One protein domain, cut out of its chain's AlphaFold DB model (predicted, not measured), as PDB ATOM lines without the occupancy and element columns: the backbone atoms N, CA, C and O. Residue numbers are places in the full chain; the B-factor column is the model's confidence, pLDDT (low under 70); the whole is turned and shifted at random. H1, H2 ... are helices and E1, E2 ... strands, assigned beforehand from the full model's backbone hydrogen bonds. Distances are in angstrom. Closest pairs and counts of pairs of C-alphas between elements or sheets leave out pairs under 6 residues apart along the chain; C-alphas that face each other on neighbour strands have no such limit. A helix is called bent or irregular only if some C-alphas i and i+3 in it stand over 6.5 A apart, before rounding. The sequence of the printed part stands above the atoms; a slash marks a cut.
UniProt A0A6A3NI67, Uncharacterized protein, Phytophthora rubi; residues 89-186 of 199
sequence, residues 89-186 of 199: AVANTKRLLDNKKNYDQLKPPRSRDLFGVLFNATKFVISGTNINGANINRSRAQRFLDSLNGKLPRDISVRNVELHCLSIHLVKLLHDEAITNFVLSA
ATOM      1  N   ALA A  89     111.748 115.113 101.899       54.84
ATOM      2  CA  ALA A  89     112.742 115.221 100.834       54.84
ATOM      3  C   ALA A  89     113.848 114.170 101.007       54.84
ATOM      4  O   ALA A  89     114.201 113.479 100.052       54.84
ATOM      5  N   VAL A  90     114.333 113.975 102.237       60.75
ATOM      6  CA  VAL A  90     115.329 112.939 102.563       60.75
ATOM      7  C   VAL A  90     114.786 111.536 102.275       60.75
ATOM      8  O   VAL A  90     115.470 110.725 101.645       60.75
ATOM      9  N   ALA A  91     113.549 111.246 102.685       61.94
ATOM     10  CA  ALA A  91     112.902 109.960 102.430       61.94
ATOM     11  C   ALA A  91     112.701 109.701 100.926       61.94
ATOM     12  O   ALA A  91     112.977 108.601 100.439       61.94
ATOM     13  N   ASN A  92     112.286 110.720 100.170       63.88
ATOM     14  CA  ASN A  92     112.125 110.633  98.722       63.88
ATOM     15  C   ASN A  92     113.459 110.400  98.006       63.88
ATOM     16  O   ASN A  92     113.540 109.516  97.152       63.88
ATOM     17  N   THR A  93     114.516 111.118  98.388       66.06
ATOM     18  CA  THR A  93     115.863 110.895  97.850       66.06
ATOM     19  C   THR A  93     116.352 109.484  98.153       66.06
ATOM     20  O   THR A  93     116.860 108.813  97.256       66.06
ATOM     21  N   LYS A  94     116.136 108.980  99.374       67.12
ATOM     22  CA  LYS A  94     116.490 107.602  99.738       67.12
ATOM     23  C   LYS A  94     115.789 106.586  98.834       67.12
ATOM     24  O   LYS A  94     116.458 105.755  98.229       67.12
ATOM     25  N   ARG A  95     114.476 106.727  98.629       68.38
ATOM     26  CA  ARG A  95     113.698 105.862  97.726       68.38
ATOM     27  C   ARG A  95     114.205 105.907  96.278       68.38
ATOM     28  O   ARG A  95     114.238 104.878  95.603       68.38
ATOM     29  N   LEU A  96     114.612 107.080  95.792       68.06
ATOM     30  CA  LEU A  96     115.192 107.234  94.451       68.06
ATOM     31  C   LEU A  96     116.567 106.558  94.321       68.06
ATOM     32  O   LEU A  96     116.899 106.083  93.232       68.06
ATOM     33  N   LEU A  97     117.340 106.499  95.410       72.69
ATOM     34  CA  LEU A  97     118.659 105.859  95.485       72.69
ATOM     35  C   LEU A  97     118.596 104.349  95.762       72.69
ATOM     36  O   LEU A  97     119.510 103.625  95.367       72.69
ATOM     37  N   ASP A  98     117.526 103.846  96.377       73.31
ATOM     38  CA  ASP A  98     117.313 102.402  96.559       73.31
ATOM     39  C   ASP A  98     117.201 101.690  95.199       73.31
ATOM     40  O   ASP A  98     117.649 100.553  95.010       73.31
ATOM     41  N   ASN A  99     116.680 102.394  94.193       75.69
ATOM     42  CA  ASN A  99     116.632 101.908  92.828       75.69
ATOM     43  C   ASN A  99     117.959 102.142  92.081       75.69
ATOM     44  O   ASN A  99     118.142 103.133  91.373       75.69
ATOM     45  N   LYS A 100     118.856 101.152  92.128       76.75
ATOM     46  CA  LYS A 100     120.162 101.169  91.431       76.75
ATOM     47  C   LYS A 100     120.096 101.273  89.897       76.75
ATOM     48  O   LYS A 100     121.137 101.355  89.249       76.75
ATOM     49  N   LYS A 101     118.908 101.206  89.290       81.88
ATOM     50  CA  LYS A 101     118.706 101.406  87.844       81.88
ATOM     51  C   LYS A 101     118.315 102.850  87.497       81.88
ATOM     52  O   LYS A 101     118.264 103.189  86.317       81.88
ATOM     53  N   ASN A 102     118.029 103.673  88.507       81.56
ATOM     54  CA  ASN A 102     117.517 105.033  88.372       81.56
ATOM     55  C   ASN A 102     118.606 106.108  88.282       81.56
ATOM     56  O   ASN A 102     118.324 107.219  87.837       81.56
ATOM     57  N   TYR A 103     119.822 105.793  88.730       81.94
ATOM     58  CA  TYR A 103     120.913 106.753  88.814       81.94
ATOM     59  C   TYR A 103     122.256 106.153  88.389       81.94
ATOM     60  O   TYR A 103     122.432 104.932  88.398       81.94
ATOM     61  N   ASP A 104     123.200 107.024  88.041       81.75
ATOM     62  CA  ASP A 104     124.608 106.676  87.849       81.75
ATOM     63  C   ASP A 104     125.522 107.791  88.371       81.75
ATOM     64  O   ASP A 104     125.131 108.958  88.431       81.75
ATOM     65  N   GLN A 105     126.732 107.431  88.787       80.31
ATOM     66  CA  GLN A 105     127.687 108.354  89.401       80.31
ATOM     67  C   GLN A 105     128.738 108.806  88.389       80.31
ATOM     68  O   GLN A 105     129.341 108.001  87.675       80.31
ATOM     69  N   LEU A 106     129.010 110.107  88.384       74.12
ATOM     70  CA  LEU A 106     130.087 110.704  87.610       74.12
ATOM     71  C   LEU A 106     131.283 110.944  88.515       74.12
ATOM     72  O   LEU A 106     131.166 111.611  89.545       74.12
ATOM     73  N   LYS A 107     132.437 110.420  88.107       75.88
ATOM     74  CA  LYS A 107     133.712 110.669  88.777       75.88
ATOM     75  C   LYS A 107     134.713 111.265  87.788       75.88
ATOM     76  O   LYS A 107     134.660 110.942  86.596       75.88
ATOM     77  N   PRO A 108     135.616 112.148  88.233       68.31
ATOM     78  CA  PRO A 108     136.711 112.605  87.395       68.31
ATOM     79  C   PRO A 108     137.605 111.418  86.986       68.31
ATOM     80  O   PRO A 108     137.752 110.470  87.752       68.31
ATOM     81  N   PRO A 109     138.273 111.456  85.820       64.81
ATOM     82  CA  PRO A 109     139.157 110.374  85.380       64.81
ATOM     83  C   PRO A 109     140.300 110.075  86.362       64.81
ATOM     84  O   PRO A 109     140.789 108.949  86.421       64.81
ATOM     85  N   ARG A 110     140.758 111.099  87.093       67.38
ATOM     86  CA  ARG A 110     141.945 111.050  87.961       67.38
ATOM     87  C   ARG A 110     141.628 111.103  89.457       67.38
ATOM     88  O   ARG A 110     142.543 110.935  90.253       67.38
ATOM     89  N   SER A 111     140.366 111.315  89.837       68.00
ATOM     90  CA  SER A 111     139.941 111.340  91.239       68.00
ATOM     91  C   SER A 111     138.835 110.317  91.485       68.00
ATOM     92  O   SER A 111     138.007 110.041  90.620       68.00
ATOM     93  N   ARG A 112     138.824 109.740  92.689       65.31
ATOM     94  CA  ARG A 112     137.718 108.894  93.155       65.31
ATOM     95  C   ARG A 112     136.547 109.713  93.699       65.31
ATOM     96  O   ARG A 112     135.522 109.112  94.033       65.31
ATOM     97  N   ASP A 113     136.696 111.029  93.772       68.81
ATOM     98  CA  ASP A 113     135.683 111.925  94.303       68.81
ATOM     99  C   ASP A 113     134.457 111.946  93.400       68.81
ATOM    100  O   ASP A 113     134.529 111.839  92.171       68.81
ATOM    101  N   LEU A 114     133.294 112.028  94.034       67.44
ATOM    102  CA  LEU A 114     132.037 112.147  93.324       67.44
ATOM    103  C   LEU A 114     131.949 113.565  92.762       67.44
ATOM    104  O   LEU A 114     131.945 114.530  93.514       67.44
ATOM    105  N   PHE A 115     131.847 113.684  91.444       71.00
ATOM    106  CA  PHE A 115     131.660 114.976  90.790       71.00
ATOM    107  C   PHE A 115     130.180 115.300  90.586       71.00
ATOM    108  O   PHE A 115     129.753 116.451  90.615       71.00
ATOM    109  N   GLY A 116     129.372 114.279  90.340       73.44
ATOM    110  CA  GLY A 116     127.960 114.477  90.084       73.44
ATOM    111  C   GLY A 116     127.206 113.172  89.991       73.44
ATOM    112  O   GLY A 116     127.782 112.082  89.996       73.44
ATOM    113  N   VAL A 117     125.892 113.294  89.902       78.62
ATOM    114  CA  VAL A 117     124.982 112.160  89.814       78.62
ATOM    115  C   VAL A 117     123.995 112.411  88.686       78.62
ATOM    116  O   VAL A 117     123.406 113.487  88.579       78.62
ATOM    117  N   LEU A 118     123.835 111.409  87.831       83.25
ATOM    118  CA  LEU A 118     122.798 111.358  86.813       83.25
ATOM    119  C   LEU A 118     121.579 110.656  87.398       83.25
ATOM    120  O   LEU A 118     121.721 109.569  87.947       83.25
ATOM    121  N   PHE A 119     120.395 111.234  87.238       82.00
ATOM    122  CA  PHE A 119     119.118 110.652  87.650       82.00
ATOM    123  C   PHE A 119     118.155 110.600  86.478       82.00
ATOM    124  O   PHE A 119     118.140 111.506  85.651       82.00
ATOM    125  N   ASN A 120     117.305 109.582  86.409       81.94
ATOM    126  CA  ASN A 120     116.190 109.630  85.476       81.94
ATOM    127  C   ASN A 120     115.234 110.758  85.863       81.94
ATOM    128  O   ASN A 120     114.947 110.972  87.042       81.94
ATOM    129  N   ALA A 121     114.668 111.408  84.853       78.75
ATOM    130  CA  ALA A 121     113.477 112.217  85.029       78.75
ATOM    131  C   ALA A 121     112.316 111.344  85.521       78.75
ATOM    132  O   ALA A 121     112.218 110.168  85.166       78.75
ATOM    133  N   THR A 122     111.409 111.926  86.307       74.56
ATOM    134  CA  THR A 122     110.340 111.217  87.035       74.56
ATOM    135  C   THR A 122     109.532 110.250  86.163       74.56
ATOM    136  O   THR A 122     109.234 109.138  86.589       74.56
ATOM    137  N   LYS A 123     109.248 110.620  84.907       72.31
ATOM    138  CA  LYS A 123     108.524 109.793  83.921       72.31
ATOM    139  C   LYS A 123     109.240 108.477  83.564       72.31
ATOM    140  O   LYS A 123     108.588 107.543  83.107       72.31
ATOM    141  N   PHE A 124     110.548 108.398  83.794       72.50
ATOM    142  CA  PHE A 124     111.413 107.245  83.520       72.50
ATOM    143  C   PHE A 124     111.880 106.536  84.804       72.50
ATOM    144  O   PHE A 124     112.607 105.542  84.730       72.50
ATOM    145  N   VAL A 125     111.470 107.025  85.983       71.12
ATOM    146  CA  VAL A 125     111.724 106.369  87.272       71.12
ATOM    147  C   VAL A 125     110.891 105.087  87.325       71.12
ATOM    148  O   VAL A 125     109.683 105.086  87.083       71.12
ATOM    149  N   ILE A 126     111.554 103.965  87.597       66.44
ATOM    150  CA  ILE A 126     110.958 102.631  87.493       66.44
ATOM    151  C   ILE A 126     109.952 102.429  88.630       66.44
ATOM    152  O   ILE A 126     110.328 102.226  89.780       66.44
ATOM    153  N   SER A 127     108.675 102.435  88.269       56.00
ATOM    154  CA  SER A 127     107.653 101.590  88.883       56.00
ATOM    155  C   SER A 127     107.511 100.343  88.004       56.00
ATOM    156  O   SER A 127     107.661 100.448  86.785       56.00
ATOM    157  N   GLY A 128     107.202  99.181  88.587       48.50
ATOM    158  CA  GLY A 128     107.038  97.909  87.863       48.50
ATOM    159  C   GLY A 128     105.967  97.911  86.756       48.50
ATOM    160  O   GLY A 128     105.853  96.932  86.031       48.50
ATOM    161  N   THR A 129     105.209  98.999  86.606       52.06
ATOM    162  CA  THR A 129     104.101  99.166  85.652       52.06
ATOM    163  C   THR A 129     104.353 100.203  84.551       52.06
ATOM    164  O   THR A 129     103.481 100.426  83.715       52.06
ATOM    165  N   ASN A 130     105.509 100.874  84.524       55.78
ATOM    166  CA  ASN A 130     105.732 101.981  83.593       55.78
ATOM    167  C   ASN A 130     106.335 101.505  82.259       55.78
ATOM    168  O   ASN A 130     107.520 101.185  82.185       55.78
ATOM    169  N   ILE A 131     105.523 101.539  81.196       56.72
ATOM    170  CA  ILE A 131     105.911 101.252  79.802       56.72
ATOM    171  C   ILE A 131     107.071 102.122  79.286       56.72
ATOM    172  O   ILE A 131     107.773 101.726  78.361       56.72
ATOM    173  N   ASN A 132     107.298 103.286  79.901       60.91
ATOM    174  CA  ASN A 132     108.347 104.234  79.531       60.91
ATOM    175  C   ASN A 132     109.601 104.101  80.409       60.91
ATOM    176  O   ASN A 132     110.496 104.937  80.322       60.91
ATOM    177  N   GLY A 133     109.680 103.099  81.290       67.06
ATOM    178  CA  GLY A 133     110.830 102.907  82.169       67.06
ATOM    179  C   GLY A 133     112.125 102.704  81.379       67.06
ATOM    180  O   GLY A 133     112.231 101.792  80.563       67.06
ATOM    181  N   ALA A 134     113.137 103.529  81.649       77.75
ATOM    182  CA  ALA A 134     114.437 103.426  80.995       77.75
ATOM    183  C   ALA A 134     115.558 103.430  82.030       77.75
ATOM    184  O   ALA A 134     115.774 104.416  82.731       77.75
ATOM    185  N   ASN A 135     116.310 102.335  82.118       85.19
ATOM    186  CA  ASN A 135     117.450 102.250  83.030       85.19
ATOM    187  C   ASN A 135     118.530 103.266  82.637       85.19
ATOM    188  O   ASN A 135     118.788 103.476  81.444       85.19
ATOM    189  N   ILE A 136     119.212 103.854  83.620       83.25
ATOM    190  CA  ILE A 136     120.483 104.524  83.344       83.25
ATOM    191  C   ILE A 136     121.548 103.450  83.113       83.25
ATOM    192  O   ILE A 136     121.773 102.562  83.938       83.25
ATOM    193  N   ASN A 137     122.165 103.512  81.937       84.81
ATOM    194  CA  ASN A 137     123.295 102.687  81.542       84.81
ATOM    195  C   ASN A 137     124.359 103.567  80.880       84.81
ATOM    196  O   ASN A 137     124.077 104.703  80.492       84.81
ATOM    197  N   ARG A 138     125.563 103.015  80.704       82.81
ATOM    198  CA  ARG A 138     126.717 103.751  80.178       82.81
ATOM    199  C   ARG A 138     126.446 104.418  78.827       82.81
ATOM    200  O   ARG A 138     126.811 105.569  78.638       82.81
ATOM    201  N   SER A 139     125.799 103.712  77.898       85.12
ATOM    202  CA  SER A 139     125.520 104.229  76.553       85.12
ATOM    203  C   SER A 139     124.544 105.405  76.594       85.12
ATOM    204  O   SER A 139     124.799 106.448  75.998       85.12
ATOM    205  N   ARG A 140     123.455 105.267  77.355       85.38
ATOM    206  CA  ARG A 140     122.442 106.314  77.517       85.38
ATOM    207  C   ARG A 140     122.990 107.525  78.276       85.38
ATOM    208  O   ARG A 140     122.730 108.649  77.864       85.38
ATOM    209  N   ALA A 141     123.785 107.299  79.320       85.94
ATOM    210  CA  ALA A 141     124.464 108.361  80.054       85.94
ATOM    211  C   ALA A 141     125.453 109.124  79.161       85.94
ATOM    212  O   ALA A 141     125.430 110.351  79.142       85.94
ATOM    213  N   GLN A 142     126.266 108.413  78.373       85.94
ATOM    214  CA  GLN A 142     127.209 109.047  77.453       85.94
ATOM    215  C   GLN A 142     126.488 109.857  76.373       85.94
ATOM    216  O   GLN A 142     126.827 111.015  76.174       85.94
ATOM    217  N   ARG A 143     125.443 109.299  75.743       84.75
ATOM    218  CA  ARG A 143     124.627 110.023  74.751       84.75
ATOM    219  C   ARG A 143     124.046 111.319  75.321       84.75
ATOM    220  O   ARG A 143     124.077 112.347  74.654       84.75
ATOM    221  N   PHE A 144     123.545 111.279  76.554       85.56
ATOM    222  CA  PHE A 144     123.051 112.471  77.235       85.56
ATOM    223  C   PHE A 144     124.168 113.499  77.473       85.56
ATOM    224  O   PHE A 144     124.006 114.666  77.125       85.56
ATOM    225  N   LEU A 145     125.324 113.083  77.999       85.00
ATOM    226  CA  LEU A 145     126.468 113.977  78.219       85.00
ATOM    227  C   LEU A 145     127.002 114.582  76.911       85.00
ATOM    228  O   LEU A 145     127.350 115.760  76.874       85.00
ATOM    229  N   ASP A 146     127.032 113.805  75.833       81.44
ATOM    230  CA  ASP A 146     127.403 114.278  74.500       81.44
ATOM    231  C   ASP A 146     126.400 115.333  74.006       81.44
ATOM    232  O   ASP A 146     126.813 116.388  73.517       81.44
ATOM    233  N   SER A 147     125.097 115.118  74.235       82.81
ATOM    234  CA  SER A 147     124.046 116.076  73.869       82.81
ATOM    235  C   SER A 147     124.184 117.422  74.588       82.81
ATOM    236  O   SER A 147     123.984 118.462  73.962       82.81
ATOM    237  N   LEU A 148     124.618 117.428  75.857       80.31
ATOM    238  CA  LEU A 148     124.904 118.665  76.601       80.31
ATOM    239  C   LEU A 148     126.064 119.465  75.992       80.31
ATOM    240  O   LEU A 148     126.124 120.678  76.158       80.31
ATOM    241  N   ASN A 149     126.967 118.793  75.274       79.31
ATOM    242  CA  ASN A 149     128.079 119.407  74.546       79.31
ATOM    243  C   ASN A 149     127.738 119.679  73.067       79.31
ATOM    244  O   ASN A 149     128.640 119.871  72.251       79.31
ATOM    245  N   GLY A 150     126.455 119.632  72.692       78.50
ATOM    246  CA  GLY A 150     125.991 119.854  71.321       78.50
ATOM    247  C   GLY A 150     126.265 118.695  70.355       78.50
ATOM    248  O   GLY A 150     126.030 118.829  69.155       78.50
ATOM    249  N   LYS A 151     126.745 117.543  70.840       80.81
ATOM    250  CA  LYS A 151     127.007 116.356  70.017       80.81
ATOM    251  C   LYS A 151     125.778 115.455  70.011       80.81
ATOM    252  O   LYS A 151     125.580 114.643  70.912       80.81
ATOM    253  N   LEU A 152     124.951 115.591  68.979       79.38
ATOM    254  CA  LEU A 152     123.780 114.737  68.790       79.38
ATOM    255  C   LEU A 152     124.111 113.520  67.908       79.38
ATOM    256  O   LEU A 152     124.729 113.677  66.853       79.38
ATOM    257  N   PRO A 153     123.699 112.302  68.305       74.50
ATOM    258  CA  PRO A 153     123.821 111.116  67.463       74.50
ATOM    259  C   PRO A 153     123.043 111.253  66.146       74.50
ATOM    260  O   PRO A 153     121.975 111.859  66.110       74.50
ATOM    261  N   ARG A 154     123.536 110.636  65.062       81.25
ATOM    262  CA  ARG A 154     122.861 110.665  63.746       81.25
ATOM    263  C   ARG A 154     121.503 109.950  63.743       81.25
ATOM    264  O   ARG A 154     120.673 110.237  62.893       81.25
ATOM    265  N   ASP A 155     121.288 109.030  64.681       83.75
ATOM    266  CA  ASP A 155     120.038 108.292  64.896       83.75
ATOM    267  C   ASP A 155     119.039 109.038  65.803       83.75
ATOM    268  O   ASP A 155     117.990 108.485  66.153       83.75
ATOM    269  N   ILE A 156     119.332 110.283  66.207       81.25
ATOM    270  CA  ILE A 156     118.385 111.102  66.968       81.25
ATOM    271  C   ILE A 156     117.184 111.473  66.082       81.25
ATOM    272  O   ILE A 156     117.316 111.863  64.924       81.25
ATOM    273  N   SER A 157     115.985 111.360  66.634       79.50
ATOM    274  CA  SER A 157     114.728 111.725  65.989       79.50
ATOM    275  C   SER A 157     113.785 112.345  67.010       79.50
ATOM    276  O   SER A 157     113.935 112.155  68.217       79.50
ATOM    277  N   VAL A 158     112.736 113.014  66.531       76.94
ATOM    278  CA  VAL A 158     111.669 113.565  67.388       76.94
ATOM    279  C   VAL A 158     111.076 112.501  68.324       76.94
ATOM    280  O   VAL A 158     110.671 112.810  69.439       76.94
ATOM    281  N   ARG A 159     111.073 111.228  67.908       74.25
ATOM    282  CA  ARG A 159     110.506 110.120  68.687       74.25
ATOM    283  C   ARG A 159     111.394 109.658  69.844       74.25
ATOM    284  O   ARG A 159     110.871 109.109  70.805       74.25
ATOM    285  N   ASN A 160     112.714 109.834  69.754       75.94
ATOM    286  CA  ASN A 160     113.665 109.306  70.742       75.94
ATOM    287  C   ASN A 160     114.471 110.399  71.470       75.94
ATOM    288  O   ASN A 160     115.150 110.095  72.451       75.94
ATOM    289  N   VAL A 161     114.360 111.663  71.047       79.00
ATOM    290  CA  VAL A 161     115.057 112.800  71.669       79.00
ATOM    291  C   VAL A 161     114.657 112.987  73.131       79.00
ATOM    292  O   VAL A 161     115.512 113.276  73.966       79.00
ATOM    293  N   GLU A 162     113.390 112.727  73.474       81.56
ATOM    294  CA  GLU A 162     112.930 112.766  74.865       81.56
ATOM    295  C   GLU A 162     113.708 111.748  75.712       81.56
ATOM    296  O   GLU A 162     114.263 112.087  76.753       81.56
ATOM    297  N   LEU A 163     113.840 110.514  75.218       79.31
ATOM    298  CA  LEU A 163     114.541 109.436  75.909       79.31
ATOM    299  C   LEU A 163     116.061 109.641  75.974       79.31
ATOM    300  O   LEU A 163     116.683 109.208  76.943       79.31
ATOM    301  N   HIS A 164     116.688 110.254  74.977       73.44
ATOM    302  CA  HIS A 164     118.151 110.347  74.925       73.44
ATOM    303  C   HIS A 164     118.717 111.657  75.464       73.44
ATOM    304  O   HIS A 164     119.812 111.638  76.022       73.44
ATOM    305  N   CYS A 165     117.974 112.756  75.348       76.38
ATOM    306  CA  CYS A 165     118.476 114.088  75.684       76.38
ATOM    307  C   CYS A 165     117.712 114.742  76.843       76.38
ATOM    308  O   CYS A 165     118.284 115.571  77.540       76.38
ATOM    309  N   LEU A 166     116.441 114.383  77.072       77.94
ATOM    310  CA  LEU A 166     115.568 115.094  78.025       77.94
ATOM    311  C   LEU A 166     115.146 114.254  79.238       77.94
ATOM    312  O   LEU A 166     114.504 114.754  80.157       77.94
ATOM    313  N   SER A 167     115.495 112.971  79.258       78.44
ATOM    314  CA  SER A 167     115.043 112.018  80.275       78.44
ATOM    315  C   SER A 167     116.007 111.852  81.454       78.44
ATOM    316  O   SER A 167     115.782 110.977  82.293       78.44
ATOM    317  N   ILE A 168     117.096 112.627  81.502       81.50
ATOM    318  CA  ILE A 168     118.139 112.536  82.529       81.50
ATOM    319  C   ILE A 168     118.384 113.919  83.136       81.50
ATOM    320  O   ILE A 168     118.517 114.914  82.430       81.50
ATOM    321  N   HIS A 169     118.473 113.967  84.459       82.94
ATOM    322  CA  HIS A 169     118.905 115.117  85.235       82.94
ATOM    323  C   HIS A 169     120.350 114.917  85.687       82.94
ATOM    324  O   HIS A 169     120.685 113.877  86.251       82.94
ATOM    325  N   LEU A 170     121.195 115.923  85.465       81.12
ATOM    326  CA  LEU A 170     122.557 115.968  85.986       81.12
ATOM    327  C   LEU A 170     122.608 116.891  87.201       81.12
ATOM    328  O   LEU A 170     122.430 118.099  87.071       81.12
ATOM    329  N   VAL A 171     122.911 116.321  88.361       76.81
ATOM    330  CA  VAL A 171     123.230 117.068  89.578       76.81
ATOM    331  C   VAL A 171     124.748 117.125  89.699       76.81
ATOM    332  O   VAL A 171     125.387 116.094  89.905       76.81
ATOM    333  N   LYS A 172     125.333 118.313  89.536       75.19
ATOM    334  CA  LYS A 172     126.765 118.539  89.770       75.19
ATOM    335  C   LYS A 172     126.980 118.886  91.237       75.19
ATOM    336  O   LYS A 172     126.239 119.695  91.790       75.19
ATOM    337  N   LEU A 173     127.986 118.279  91.848       66.69
ATOM    338  CA  LEU A 173     128.481 118.703  93.147       66.69
ATOM    339  C   LEU A 173     129.411 119.894  92.921       66.69
ATOM    340  O   LEU A 173     130.208 119.894  91.981       66.69
ATOM    341  N   LEU A 174     129.258 120.930  93.743       56.94
ATOM    342  CA  LEU A 174     130.156 122.078  93.719       56.94
ATOM    343  C   LEU A 174     131.544 121.594  94.150       56.94
ATOM    344  O   LEU A 174     131.720 121.124  95.270       56.94
ATOM    345  N   HIS A 175     132.496 121.681  93.230       53.41
ATOM    346  CA  HIS A 175     133.920 121.537  93.494       53.41
ATOM    347  C   HIS A 175     134.567 122.903  93.261       53.41
ATOM    348  O   HIS A 175     134.175 123.601  92.326       53.41
ATOM    349  N   ASP A 176     135.565 123.257  94.073       44.62
ATOM    350  CA  ASP A 176     136.313 124.519  93.938       44.62
ATOM    351  C   ASP A 176     137.066 124.648  92.598       44.62
ATOM    352  O   ASP A 176     137.443 125.746  92.199       44.62
ATOM    353  N   GLU A 177     137.247 123.549  91.856       45.06
ATOM    354  CA  GLU A 177     137.936 123.538  90.566       45.06
ATOM    355  C   GLU A 177     137.000 123.210  89.392       45.06
ATOM    356  O   GLU A 177     136.174 122.292  89.437       45.06
ATOM    357  N   ALA A 178     137.170 123.941  88.285       43.47
ATOM    358  CA  ALA A 178     136.447 123.718  87.037       43.47
ATOM    359  C   ALA A 178     136.938 122.435  86.343       43.47
ATOM    360  O   ALA A 178     137.894 122.442  85.568       43.47
ATOM    361  N   ILE A 179     136.271 121.312  86.603       48.47
ATOM    362  CA  ILE A 179     136.603 120.028  85.974       48.47
ATOM    363  C   ILE A 179     135.887 119.923  84.621       48.47
ATOM    364  O   ILE A 179     134.665 120.026  84.533       48.47
ATOM    365  N   THR A 180     136.652 119.708  83.549       48.19
ATOM    366  CA  THR A 180     136.162 119.668  82.157       48.19
ATOM    367  C   THR A 180     136.048 118.256  81.571       48.19
ATOM    368  O   THR A 180     135.517 118.099  80.475       48.19
ATOM    369  N   ASN A 181     136.490 117.214  82.290       52.22
ATOM    370  CA  ASN A 181     136.512 115.826  81.809       52.22
ATOM    371  C   ASN A 181     135.972 114.850  82.870       52.22
ATOM    372  O   ASN A 181     136.430 114.877  84.010       52.22
ATOM    373  N   PHE A 182     135.050 113.951  82.493       55.56
ATOM    374  CA  PHE A 182     134.412 112.974  83.397       55.56
ATOM    375  C   PHE A 182     134.450 111.553  82.838       55.56
ATOM    376  O   PHE A 182     134.433 111.355  81.624       55.56
ATOM    377  N   VAL A 183     134.448 110.562  83.733       50.75
ATOM    378  CA  VAL A 183     134.319 109.137  83.405       50.75
ATOM    379  C   VAL A 183     133.176 108.534  84.228       50.75
ATOM    380  O   VAL A 183     133.010 108.821  85.414       50.75
ATOM    381  N   LEU A 184     132.366 107.686  83.593       44.91
ATOM    382  CA  LEU A 184     131.305 106.928  84.264       44.91
ATOM    383  C   LEU A 184     131.937 105.900  85.214       44.91
ATOM    384  O   LEU A 184     132.713 105.050  84.774       44.91
ATOM    385  N   SER A 185     131.628 105.987  86.511       40.12
ATOM    386  CA  SER A 185     132.188 105.091  87.531       40.12
ATOM    387  C   SER A 185     131.224 103.968  87.897       40.12
ATOM    388  O   SER A 185     130.022 104.167  88.002       40.12
ATOM    389  N   ALA A 186     131.777 102.797  88.223       39.94
ATOM    390  CA  ALA A 186     131.023 101.681  88.786       39.94
ATOM    391  C   ALA A 186     130.392 102.003  90.163       39.94
ATOM    392  O   ALA A 186     130.904 102.827  90.930       39.94
TER     393      ALA A 186
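AT A GLANCE: This is residues 89 to 186 of the 199 residues of an uncharacterized protein of Phytophthora rubi (UniProt A0A6A3NI67). A small, twisted sheet of four short antiparallel strands makes the core, with the helix H2 crossing one of its faces and the short helix H3 packed on H2, off the sheet; the free residues 89 to 95 of H1 stick out from this body as an arm. Loops run far out beyond the strands, to Thr 129 in one direction and Glu 177 in the other. The printed part has 98 residues, with three named helices and four named strands in the order H1 E1 E2 H2 H3 E3 E4, and the sheet's order is E3 E2 E1 E4. The class is mixed, helices and strands, though under half of the residues, 45, are in named elements. The whole is compact, with a radius of gyration of the C-alphas of 14.0 A, and its outline is flat, spanning 40 by 39 by 21 A.

IN THESE COORDINATES: Begin in the sheet, at C-alpha 103 at (120.913, 106.753, 88.814); from there E1, residues 103 to 107, runs 13.4 A to C-alpha 107. E2, residues 116 to 120, is 13.5 A long, and E3, residues 168 to 172, is 12.8 A long. The last strand, E4, residues 183 to 185, measures 6.2 A and ends at C-alpha 185 at (132.188, 105.091, 87.531). Then look for the helices: H2, residues 138 to 148, is the longest and runs 15.4 A from C-alpha 138 at (126.717, 103.751, 80.178). H3, residues 161 to 166, is 6.8 A long; it is neither bent nor irregular, but only just: C-alphas 163 and 166 are 6.1 A apart. H1, residues 89 to 98, opens the printed part and is 14.3 A long.

HOW THE PARTS SIT: Start with E1 and E2, a hairpin of antiparallel inner strands at 160 degrees between their directions; look for N 106 and O 116 at 2.8 A and N 118 and O 104 at 2.8 A. On to the edge strand E3, antiparallel to E2 at 161 degrees, where N 117 and O 171 are 2.8 A apart. At the other edge E4 is antiparallel to E1 at 124 degrees, with N 183 and O 107 at 2.9 A. The sheet is only just strongly twisted, its C-alphas lying up to 4.3 A off the best plane. H2 is on one face of it, an arrangement in two layers, one of helix and one of sheet, at a height over the sheet of 7.9 A. It lies over E1, but only just, with 3 of its C-alphas falling on that strand and 2 on E2, and runs across the strands, at 73 degrees to E1 on the local plane. H2 and H3 touch, with the C-alphas of Phe 144 and Cys 165 the closest at 5.1 A; they run the same way at a steep tilt of 60 degrees. H3 is not on the sheet. H1 only grazes the sheet with residues 96 to 97, and it is apart from H2 and H3. In H1, H2 and H3 every O i to N i+4 pair is within hydrogen-bond range.

THE WHOLE: The two C-alphas farthest apart are those of Thr 129 and Glu 177, at 42.0 A. The printed part has no cut. Look for the long links at residues 121 to 137, between E2 and H2, and at residues 149 to 160, between H2 and H3. The mean pLDDT of the printed part is 71.2; it is under 70 in residues 89 to 96, 108 to 114, 126 to 133 and 173 to 186, and E4 has a mean of 45.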